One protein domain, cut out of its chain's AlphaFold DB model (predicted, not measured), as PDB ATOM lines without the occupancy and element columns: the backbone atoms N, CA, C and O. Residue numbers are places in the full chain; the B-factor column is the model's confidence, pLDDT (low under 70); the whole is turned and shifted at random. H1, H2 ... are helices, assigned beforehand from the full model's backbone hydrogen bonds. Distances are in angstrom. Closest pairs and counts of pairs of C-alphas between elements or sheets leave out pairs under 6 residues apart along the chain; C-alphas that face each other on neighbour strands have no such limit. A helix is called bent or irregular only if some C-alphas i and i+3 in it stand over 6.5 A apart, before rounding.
ATOM      1  N   LEU A 294     242.929 408.295 372.051       76.81
ATOM      2  CA  LEU A 294     242.559 409.556 371.395       76.81
ATOM      3  C   LEU A 294     241.451 409.369 370.346       76.81
ATOM      4  O   LEU A 294     240.553 410.205 370.254       76.81
ATOM      5  N   TYR A 295     241.470 408.267 369.590       82.38
ATOM      6  CA  TYR A 295     240.424 407.942 368.621       82.38
ATOM      7  C   TYR A 295     239.066 407.696 369.297       82.38
ATOM      8  O   TYR A 295     238.070 408.300 368.895       82.38
ATOM      9  N   TYR A 296     239.024 406.886 370.362       83.00
ATOM     10  CA  TYR A 296     237.801 406.654 371.138       83.00
ATOM     11  C   TYR A 296     237.296 407.939 371.811       83.00
ATOM     12  O   TYR A 296     236.126 408.276 371.642       83.00
ATOM     13  N   ASN A 297     238.171 408.734 372.437       82.00
ATOM     14  CA  ASN A 297     237.801 410.043 372.994       82.00
ATOM     15  C   ASN A 297     237.219 410.988 371.921       82.00
ATOM     16  O   ASN A 297     236.245 411.701 372.167       82.00
ATOM     17  N   GLY A 298     237.772 410.969 370.703       83.38
ATOM     18  CA  GLY A 298     237.254 411.731 369.563       83.38
ATOM     19  C   GLY A 298     235.878 411.260 369.076       83.38
ATOM     20  O   GLY A 298     235.059 412.083 368.655       83.38
ATOM     21  N   LEU A 299     235.587 409.958 369.153       82.81
ATOM     22  CA  LEU A 299     234.256 409.406 368.877       82.81
ATOM     23  C   LEU A 299     233.252 409.761 369.982       82.81
ATOM     24  O   LEU A 299     232.134 410.173 369.671       82.81
ATOM     25  N   GLU A 300     233.645 409.685 371.253       82.06
ATOM     26  CA  GLU A 300     232.799 410.088 372.382       82.06
ATOM     27  C   GLU A 300     232.449 411.578 372.349       82.06
ATOM     28  O   GLU A 300     231.291 411.945 372.552       82.06
ATOM     29  N   ALA A 301     233.410 412.448 372.024       81.75
ATOM     30  CA  ALA A 301     233.160 413.877 371.849       81.75
ATOM     31  C   ALA A 301     232.160 414.147 370.706       81.75
ATOM     32  O   ALA A 301     231.256 414.975 370.846       81.75
ATOM     33  N   LYS A 302     232.266 413.412 369.587       84.50
ATOM     34  CA  LYS A 302     231.296 413.484 368.480       84.50
ATOM     35  C   LYS A 302     229.908 412.996 368.903       84.50
ATOM     36  O   LYS A 302     228.926 413.644 368.543       84.50
ATOM     37  N   ARG A 303     229.822 411.916 369.686       86.38
ATOM     38  CA  ARG A 303     228.565 411.388 370.237       86.38
ATOM     39  C   ARG A 303     227.888 412.404 371.162       86.38
ATOM     40  O   ARG A 303     226.758 412.792 370.884       86.38
ATOM     41  N   LYS A 304     228.602 412.931 372.162       87.75
ATOM     42  CA  LYS A 304     228.094 413.962 373.089       87.75
ATOM     43  C   LYS A 304     227.619 415.220 372.344       87.75
ATOM     44  O   LYS A 304     226.556 415.759 372.642       87.75
ATOM     45  N   LYS A 305     228.346 415.650 371.303       88.19
ATOM     46  CA  LYS A 305     227.944 416.777 370.438       88.19
ATOM     47  C   LYS A 305     226.695 416.478 369.595       88.19
ATOM     48  O   LYS A 305     225.901 417.383 369.346       88.19
ATOM     49  N   GLN A 306     226.503 415.234 369.148       83.19
ATOM     50  CA  GLN A 306     225.259 414.816 368.493       83.19
ATOM     51  C   GLN A 306     224.089 414.798 369.481       83.19
ATOM     52  O   GLN A 306     223.058 415.386 369.170       83.19
ATOM     53  N   GLU A 307     224.270 414.218 370.670       84.62
ATOM     54  CA  GLU A 307     223.266 414.158 371.742       84.62
ATOM     55  C   GLU A 307     222.801 415.567 372.160       84.62
ATOM     56  O   GLU A 307     221.602 415.847 372.193       84.62
ATOM     57  N   GLN A 308     223.733 416.507 372.353       88.75
ATOM     58  CA  GLN A 308     223.413 417.915 372.619       88.75
ATOM     59  C   GLN A 308     222.631 418.569 371.463       88.75
ATOM     60  O   GLN A 308     221.688 419.326 371.696       88.75
ATOM     61  N   LYS A 309     222.966 418.253 370.203       90.62
ATOM     62  CA  LYS A 309     222.242 418.758 369.024       90.62
ATOM     63  C   LYS A 309     220.811 418.208 368.938       90.62
ATOM     64  O   LYS A 309     219.919 418.940 368.509       90.62
ATOM     65  N   THR A 310     220.563 416.960 369.343       86.06
ATOM     66  CA  THR A 310     219.196 416.419 369.456       86.06
ATOM     67  C   THR A 310     218.415 417.082 370.584       86.06
ATOM     68  O   THR A 310     217.252 417.419 370.371       86.06
ATOM     69  N   LEU A 311     219.035 417.341 371.740       88.19
ATOM     70  CA  LEU A 311     218.385 418.052 372.850       88.19
ATOM     71  C   LEU A 311     217.982 419.484 372.463       88.19
ATOM     72  O   LEU A 311     216.834 419.866 372.679       88.19
ATOM     73  N   LEU A 312     218.866 420.240 371.806       87.62
ATOM     74  CA  LEU A 312     218.553 421.589 371.315       87.62
ATOM     75  C   LEU A 312     217.426 421.581 370.269       87.62
ATOM     76  O   LEU A 312     216.521 422.410 370.333       87.62
ATOM     77  N   ARG A 313     217.409 420.606 369.348       83.69
ATOM     78  CA  ARG A 313     216.282 420.429 368.413       83.69
ATOM     79  C   ARG A 313     214.975 420.090 369.131       83.69
ATOM     80  O   ARG A 313     213.932 420.609 368.747       83.69
ATOM     81  N   ARG A 314     215.016 419.258 370.178       83.06
ATOM     82  CA  ARG A 314     213.839 418.945 371.005       83.06
ATOM     83  C   ARG A 314     213.319 420.195 371.722       83.06
ATOM     84  O   ARG A 314     212.116 420.420 371.720       83.06
ATOM     85  N   GLN A 315     214.207 421.035 372.256       83.19
ATOM     86  CA  GLN A 315     213.837 422.313 372.872       83.19
ATOM     87  C   GLN A 315     213.212 423.285 371.856       83.19
ATOM     88  O   GLN A 315     212.157 423.846 372.135       83.19
ATOM     89  N   GLN A 316     213.794 423.425 370.658       83.56
ATOM     90  CA  GLN A 316     213.225 424.248 369.581       83.56
ATOM     91  C   GLN A 316     211.843 423.751 369.129       83.56
ATOM     92  O   GLN A 316     210.934 424.557 368.952       83.56
ATOM     93  N   LEU A 317     211.647 422.434 368.995       80.75
ATOM     94  CA  LEU A 317     210.340 421.852 368.668       80.75
ATOM     95  C   LEU A 317     209.298 422.104 369.769       80.75
ATOM     96  O   LEU A 317     208.138 422.365 369.458       80.75
ATOM     97  N   LEU A 318     209.696 422.064 371.045       77.88
ATOM     98  CA  LEU A 318     208.810 422.406 372.164       77.88
ATOM     99  C   LEU A 318     208.455 423.901 372.177       77.88
ATOM    100  O   LEU A 318     207.293 424.234 372.382       77.88
ATOM    101  N   GLN A 319     209.406 424.792 371.878       77.19
ATOM    102  CA  GLN A 319     209.132 426.227 371.719       77.19
ATOM    103  C   GLN A 319     208.203 426.514 370.528       77.19
ATOM    104  O   GLN A 319     207.297 427.330 370.656       77.19
ATOM    105  N   GLN A 320     208.352 425.808 369.403       73.56
ATOM    106  CA  GLN A 320     207.423 425.917 368.271       73.56
ATOM    107  C   GLN A 320     206.018 425.397 368.618       73.56
ATOM    108  O   GLN A 320     205.035 426.048 368.272       73.56
ATOM    109  N   MET A 343     201.268 413.530 363.936       80.00
ATOM    110  CA  MET A 343     200.936 412.230 364.528       80.00
ATOM    111  C   MET A 343     201.677 411.077 363.830       80.00
ATOM    112  O   MET A 343     202.256 410.225 364.499       80.00
ATOM    113  N   LEU A 344     201.736 411.078 362.493       83.88
ATOM    114  CA  LEU A 344     202.497 410.084 361.724       83.88
ATOM    115  C   LEU A 344     204.010 410.170 361.987       83.88
ATOM    116  O   LEU A 344     204.689 409.144 362.000       83.88
ATOM    117  N   TYR A 345     204.544 411.373 362.214       84.81
ATOM    118  CA  TYR A 345     205.949 411.567 362.575       84.81
ATOM    119  C   TYR A 345     206.267 411.055 363.989       84.81
ATOM    120  O   TYR A 345     207.294 410.403 364.189       84.81
ATOM    121  N   GLU A 346     205.386 411.304 364.960       83.06
ATOM    122  CA  GLU A 346     205.532 410.798 366.331       83.06
ATOM    123  C   GLU A 346     205.396 409.266 366.385       83.06
ATOM    124  O   GLU A 346     206.226 408.601 367.005       83.06
ATOM    125  N   ASP A 347     204.458 408.676 365.642       87.00
ATOM    126  CA  ASP A 347     204.333 407.217 365.539       87.00
ATOM    127  C   ASP A 347     205.535 406.575 364.811       87.00
ATOM    128  O   ASP A 347     206.065 405.549 365.243       87.00
ATOM    129  N   ALA A 348     206.076 407.213 363.766       82.44
ATOM    130  CA  ALA A 348     207.317 406.764 363.127       82.44
ATOM    131  C   ALA A 348     208.527 406.785 364.087       82.44
ATOM    132  O   ALA A 348     209.382 405.896 364.016       82.44
ATOM    133  N   LEU A 349     208.597 407.756 365.007       85.00
ATOM    134  CA  LEU A 349     209.611 407.788 366.067       85.00
ATOM    135  C   LEU A 349     209.416 406.652 367.079       85.00
ATOM    136  O   LEU A 349     210.380 405.947 367.368       85.00
ATOM    137  N   ILE A 350     208.188 406.403 367.544       86.94
ATOM    138  CA  ILE A 350     207.877 405.313 368.487       86.94
ATOM    139  C   ILE A 350     208.225 403.943 367.883       86.94
ATOM    140  O   ILE A 350     208.832 403.098 368.546       86.94
ATOM    141  N   ARG A 351     207.899 403.711 366.603       84.31
ATOM    142  CA  ARG A 351     208.295 402.483 365.888       84.31
ATOM    143  C   ARG A 351     209.820 402.339 365.811       84.31
ATOM    144  O   ARG A 351     210.336 401.240 366.003       84.31
ATOM    145  N   ARG A 352     210.545 403.439 365.580       85.69
ATOM    146  CA  ARG A 352     212.015 403.452 365.523       85.69
ATOM    147  C   ARG A 352     212.663 403.203 366.888       85.69
ATOM    148  O   ARG A 352     213.646 402.470 366.946       85.69
ATOM    149  N   GLU A 353     212.119 403.752 367.972       88.69
ATOM    150  CA  GLU A 353     212.589 403.460 369.333       88.69
ATOM    151  C   GLU A 353     212.363 401.989 369.698       88.69
ATOM    152  O   GLU A 353     213.286 401.343 370.192       88.69
ATOM    153  N   LYS A 354     211.200 401.409 369.361       88.69
ATOM    154  CA  LYS A 354     210.943 399.966 369.534       88.69
ATOM    155  C   LYS A 354     211.945 399.102 368.756       88.69
ATOM    156  O   LYS A 354     212.477 398.141 369.309       88.69
ATOM    157  N   GLN A 355     212.258 399.463 367.509       84.94
ATOM    158  CA  GLN A 355     213.294 398.782 366.719       84.94
ATOM    159  C   GLN A 355     214.690 398.921 367.348       84.94
ATOM    160  O   GLN A 355     215.436 397.946 367.399       84.94
ATOM    161  N   GLN A 356     215.047 400.098 367.873       84.69
ATOM    162  CA  GLN A 356     216.316 400.282 368.582       84.69
ATOM    163  C   GLN A 356     216.381 399.455 369.870       84.69
ATOM    164  O   GLN A 356     217.386 398.792 370.094       84.69
ATOM    165  N   GLN A 357     215.314 399.410 370.671       86.62
ATOM    166  CA  GLN A 357     215.240 398.571 371.874       86.62
ATOM    167  C   GLN A 357     215.392 397.077 371.547       86.62
ATOM    168  O   GLN A 357     216.125 396.371 372.240       86.62
ATOM    169  N   GLN A 358     214.770 396.598 370.462       86.12
ATOM    170  CA  GLN A 358     214.952 395.224 369.977       86.12
ATOM    171  C   GLN A 358     216.401 394.943 369.557       86.12
ATOM    172  O   GLN A 358     216.947 393.904 369.923       86.12
ATOM    173  N   LEU A 359     217.052 395.869 368.842       86.06
ATOM    174  CA  LEU A 359     218.462 395.732 368.465       86.06
ATOM    175  C   LEU A 359     219.389 395.716 369.689       86.06
ATOM    176  O   LEU A 359     220.283 394.876 369.746       86.06
ATOM    177  N   THR A 360     219.151 396.570 370.691       88.75
ATOM    178  CA  THR A 360     219.918 396.562 371.949       88.75
ATOM    179  C   THR A 360     219.742 395.240 372.699       88.75
ATOM    180  O   THR A 360     220.726 394.651 373.133       88.75
ATOM    181  N   MET A 361     218.515 394.715 372.785       89.19
ATOM    182  CA  MET A 361     218.236 393.427 373.431       89.19
ATOM    183  C   MET A 361     218.904 392.248 372.700       89.19
ATOM    184  O   MET A 361     219.487 391.377 373.345       89.19
ATOM    185  N   LEU A 362     218.909 392.248 371.363       83.38
ATOM    186  CA  LEU A 362     219.652 391.263 370.565       83.38
ATOM    187  C   LEU A 362     221.173 391.399 370.736       83.38
ATOM    188  O   LEU A 362     221.874 390.389 370.777       83.38
ATOM    189  N   GLN A 363     221.689 392.622 370.879       82.50
ATOM    190  CA  GLN A 363     223.104 392.877 371.149       82.50
ATOM    191  C   GLN A 363     223.507 392.406 372.557       82.50
ATOM    192  O   GLN A 363     224.558 391.786 372.707       82.50
ATOM    193  N   GLU A 364     222.662 392.601 373.572       82.06
ATOM    194  CA  GLU A 364     222.867 392.031 374.909       82.06
ATOM    195  C   GLU A 364     222.809 390.500 374.899       82.06
ATOM    196  O   GLU A 364     223.640 389.854 375.539       82.06
ATOM    197  N   GLN A 365     221.877 389.892 374.154       79.81
ATOM    198  CA  GLN A 365     221.857 388.439 373.966       79.81
ATOM    199  C   GLN A 365     223.140 387.952 373.286       79.81
ATOM    200  O   GLN A 365     223.761 387.012 373.775       79.81
ATOM    201  N   GLN A 366     223.591 388.615 372.217       76.12
ATOM    202  CA  GLN A 366     224.862 388.300 371.564       76.12
ATOM    203  C   GLN A 366     226.040 388.429 372.540       76.12
ATOM    204  O   GLN A 366     226.907 387.558 372.559       76.12
ATOM    205  N   GLN A 367     226.057 389.464 373.386       79.69
ATOM    206  CA  GLN A 367     227.102 389.659 374.384       79.69
ATOM    207  C   GLN A 367     227.085 388.542 375.439       79.69
ATOM    208  O   GLN A 367     228.127 387.930 375.673       79.69
ATOM    209  N   ARG A 368     225.914 388.188 375.987       75.75
ATOM    210  CA  ARG A 368     225.744 387.054 376.918       75.75
ATOM    211  C   ARG A 368     226.209 385.737 376.291       75.75
ATOM    212  O   ARG A 368     227.027 385.040 376.889       75.75
ATOM    213  N   LEU A 369     225.782 385.442 375.063       70.12
ATOM    214  CA  LEU A 369     226.201 384.251 374.317       70.12
ATOM    215  C   LEU A 369     227.714 384.248 374.030       70.12
ATOM    216  O   LEU A 369     228.350 383.206 374.156       70.12
ATOM    217  N   SER A 370     228.315 385.403 373.725       66.75
ATOM    218  CA  SER A 370     229.768 385.527 373.522       66.75
ATOM    219  C   SER A 370     230.580 385.382 374.815       66.75
ATOM    220  O   SER A 370     231.686 384.849 374.778       66.75
ATOM    221  N   SER A 371     230.025 385.792 375.965       65.50
ATOM    222  CA  SER A 371     230.626 385.560 377.286       65.50
ATOM    223  C   SER A 371     230.455 384.121 377.783       65.50
ATOM    224  O   SER A 371     231.266 383.645 378.575       65.50
ATOM    225  N   SER A 372     229.445 383.390 377.291       56.22
ATOM    226  CA  SER A 372     229.327 381.952 377.528       56.22
ATOM    227  C   SER A 372     230.291 381.195 376.607       56.22
ATOM    228  O   SER A 372     229.990 380.899 375.452       56.22
ATOM    229  N   SER A 373     231.468 380.862 377.136       52.09
ATOM    230  CA  SER A 373     232.630 380.277 376.442       52.09
ATOM    231  C   SER A 373     232.447 378.848 375.881       52.09
ATOM    232  O   SER A 373     233.418 378.117 375.700       52.09
ATOM    233  N   LYS A 374     231.209 378.431 375.583       54.28
ATOM    234  CA  LYS A 374     230.849 377.106 375.041       54.28
ATOM    235  C   LYS A 374     230.275 377.141 373.618       54.28
ATOM    236  O   LYS A 374     229.973 376.087 373.063       54.28
ATOM    237  N   LEU A 375     230.147 378.316 372.998       56.22
ATOM    238  CA  LEU A 375     229.723 378.433 371.601       56.22
ATOM    239  C   LEU A 375     230.921 378.372 370.648       56.22
ATOM    240  O   LEU A 375     231.670 379.331 370.477       56.22
ATOM    241  N   THR A 376     231.088 377.218 369.999       61.12
ATOM    242  CA  THR A 376     232.118 376.989 368.977       61.12
ATOM    243  C   THR A 376     231.997 377.989 367.825       61.12
ATOM    244  O   THR A 376     230.895 378.389 367.442       61.12
ATOM    245  N   ALA A 377     233.123 378.351 367.198       59.94
ATOM    246  CA  ALA A 377     233.172 379.347 366.120       59.94
ATOM    247  C   ALA A 377     232.236 379.049 364.923       59.94
ATOM    248  O   ALA A 377     231.867 379.963 364.185       59.94
ATOM    249  N   ALA A 378     231.817 377.792 364.735       59.00
ATOM    250  CA  ALA A 378     230.801 377.403 363.759       59.00
ATOM    251  C   ALA A 378     229.402 377.965 364.091       59.00
ATOM    252  O   ALA A 378     228.726 378.491 363.206       59.00
ATOM    253  N   SER A 379     228.986 377.925 365.360       67.44
ATOM    254  CA  SER A 379     227.677 378.427 365.806       67.44
ATOM    255  C   SER A 379     227.535 379.943 365.605       67.44
ATOM    256  O   SER A 379     226.532 380.402 365.057       67.44
ATOM    257  N   LEU A 380     228.588 380.711 365.914       68.50
ATOM    258  CA  LEU A 380     228.670 382.151 365.652       68.50
ATOM    259  C   LEU A 380     228.568 382.489 364.155       68.50
ATOM    260  O   LEU A 380     227.918 383.467 363.791       68.50
ATOM    261  N   ARG A 381     229.154 381.671 363.267       75.44
ATOM    262  CA  ARG A 381     229.022 381.853 361.807       75.44
ATOM    263  C   ARG A 381     227.586 381.628 361.331       75.44
ATOM    264  O   ARG A 381     227.078 382.441 360.564       75.44
ATOM    265  N   ILE A 382     226.921 380.574 361.809       78.62
ATOM    266  CA  ILE A 382     225.521 380.271 361.463       78.62
ATOM    267  C   ILE A 382     224.584 381.370 361.990       78.62
ATOM    268  O   ILE A 382     223.690 381.816 361.269       78.62
ATOM    269  N   PHE A 383     224.813 381.861 363.212       72.94
ATOM    270  CA  PHE A 383     224.045 382.966 363.785       72.94
ATOM    271  C   PHE A 383     224.237 384.272 362.999       72.94
ATOM    272  O   PHE A 383     223.252 384.893 362.603       72.94
ATOM    273  N   ASN A 384     225.479 384.637 362.663       78.50
ATOM    274  CA  ASN A 384     225.765 385.817 361.843       78.50
ATOM    275  C   ASN A 384     225.133 385.726 360.442       78.50
ATOM    276  O   ASN A 384     224.616 386.724 359.949       78.50
ATOM    277  N   GLN A 385     225.098 384.544 359.813       78.50
ATOM    278  CA  GLN A 385     224.383 384.353 358.543       78.50
ATOM    279  C   GLN A 385     222.862 384.536 358.680       78.50
ATOM    280  O   GLN A 385     222.234 385.075 357.768       78.50
ATOM    281  N   ARG A 386     222.261 384.112 359.801       77.25
ATOM    282  CA  ARG A 386     220.831 384.329 360.080       77.25
ATOM    283  C   ARG A 386     220.523 385.803 360.352       77.25
ATOM    284  O   ARG A 386     219.586 386.322 359.760       77.25
ATOM    285  N   LEU A 387     221.350 386.498 361.138       76.69
ATOM    286  CA  LEU A 387     221.246 387.950 361.340       76.69
ATOM    287  C   LEU A 387     221.353 388.721 360.018       76.69
ATOM    288  O   LEU A 387     220.515 389.568 359.730       76.69
ATOM    289  N   PHE A 388     222.330 388.387 359.169       80.31
ATOM    290  CA  PHE A 388     222.511 389.061 357.879       80.31
ATOM    291  C   PHE A 388     221.334 388.833 356.911       80.31
ATOM    292  O   PHE A 388     221.075 389.674 356.054       80.31
ATOM    293  N   LYS A 389     220.601 387.718 357.055       76.88
ATOM    294  CA  LYS A 389     219.345 387.440 356.336       76.88
ATOM    295  C   LYS A 389     218.101 388.100 356.945       76.88
ATOM    296  O   LYS A 389     217.090 388.136 356.264       76.88
ATOM    297  N   ALA A 390     218.152 388.555 358.198       68.62
ATOM    298  CA  ALA A 390     217.036 389.225 358.875       68.62
ATOM    299  C   ALA A 390     217.141 390.762 358.832       68.62
ATOM    300  O   ALA A 390     216.145 391.457 359.000       68.62
ATOM    301  N   ILE A 391     218.354 391.290 358.629       74.44
ATOM    302  CA  ILE A 391     218.638 392.726 358.452       74.44
ATOM    303  C   ILE A 391     218.436 393.172 356.991       74.44
ATOM    304  O   ILE A 391     218.239 394.359 356.734       74.44
ATOM    305  N   LYS A 392     218.520 392.231 356.044       62.75
ATOM    306  CA  LYS A 392     218.325 392.444 354.606       62.75
ATOM    307  C   LYS A 392     216.887 392.131 354.198       62.75
ATOM    308  O   LYS A 392     216.366 392.908 353.371       62.75
TER     309      LYS A 392
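What this domain is: This is residues 294 to 320 and 343 to 392 of the 392 residues of the protein "uncharacterized protein LOC113146873" of Cyclospora cayetanensis (UniProt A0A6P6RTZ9). The longest helix, H2, runs through an open, flat arrangement; past a tight link at one of its ends the shorter H3 folds back beside it, and the long H1 lies off to the other side across an empty gap. H2 and H3 run nearly side by side in opposite directions, near each other without touching, and H1 stands free of both. The printed part has 77 residues with three named helices, in the order H1, H2, H3 along the chain, and no named strand; its class is all helix. The whole is extended, with a radius of gyration of the C-alphas of 18.2 A, and spans 54 by 39 by 20 A.

How they stand to each other: H2, residues 343 to 371, touches no helix but is near H3, residues 377 to 391, with 5 pairs of C-alphas within 10 A. The link from H2 to H3 is tight, with 5 residues between them. H1, residues 294 to 320, is apart from H2. H1 is also apart from H3. Residues 343 to 361 of H2 stand free, as do residues 371 to 379, of which 377 to 379 belong to H3. In H1, H2 and H3 every O i to N i+4 pair is within hydrogen-bond range.

Where its parts are: H2 has 29 residues and measures 41.9 A from C-alpha 343 at (200.936, 412.230, 364.528) to C-alpha 371. H1 has 27 residues and measures 38.9 A, beginning with C-alpha 294 at (242.559, 409.556, 371.395). H3 has 15 residues and measures 21.2 A, ending with C-alpha 391 at (218.638, 392.726, 358.452). No helix is bent.

The domain as a whole: The two C-alphas farthest apart, those of Gln 320 and Thr 376, are 54.8 A apart. Residues 321 to 342 are not printed, and C-alphas 320 and 343 are 15.6 A apart across the cut. The mean pLDDT of the printed part is 78.9; residues 370 to 380, 390 and 392 are under 70. Lys 392 is the chain's last residue.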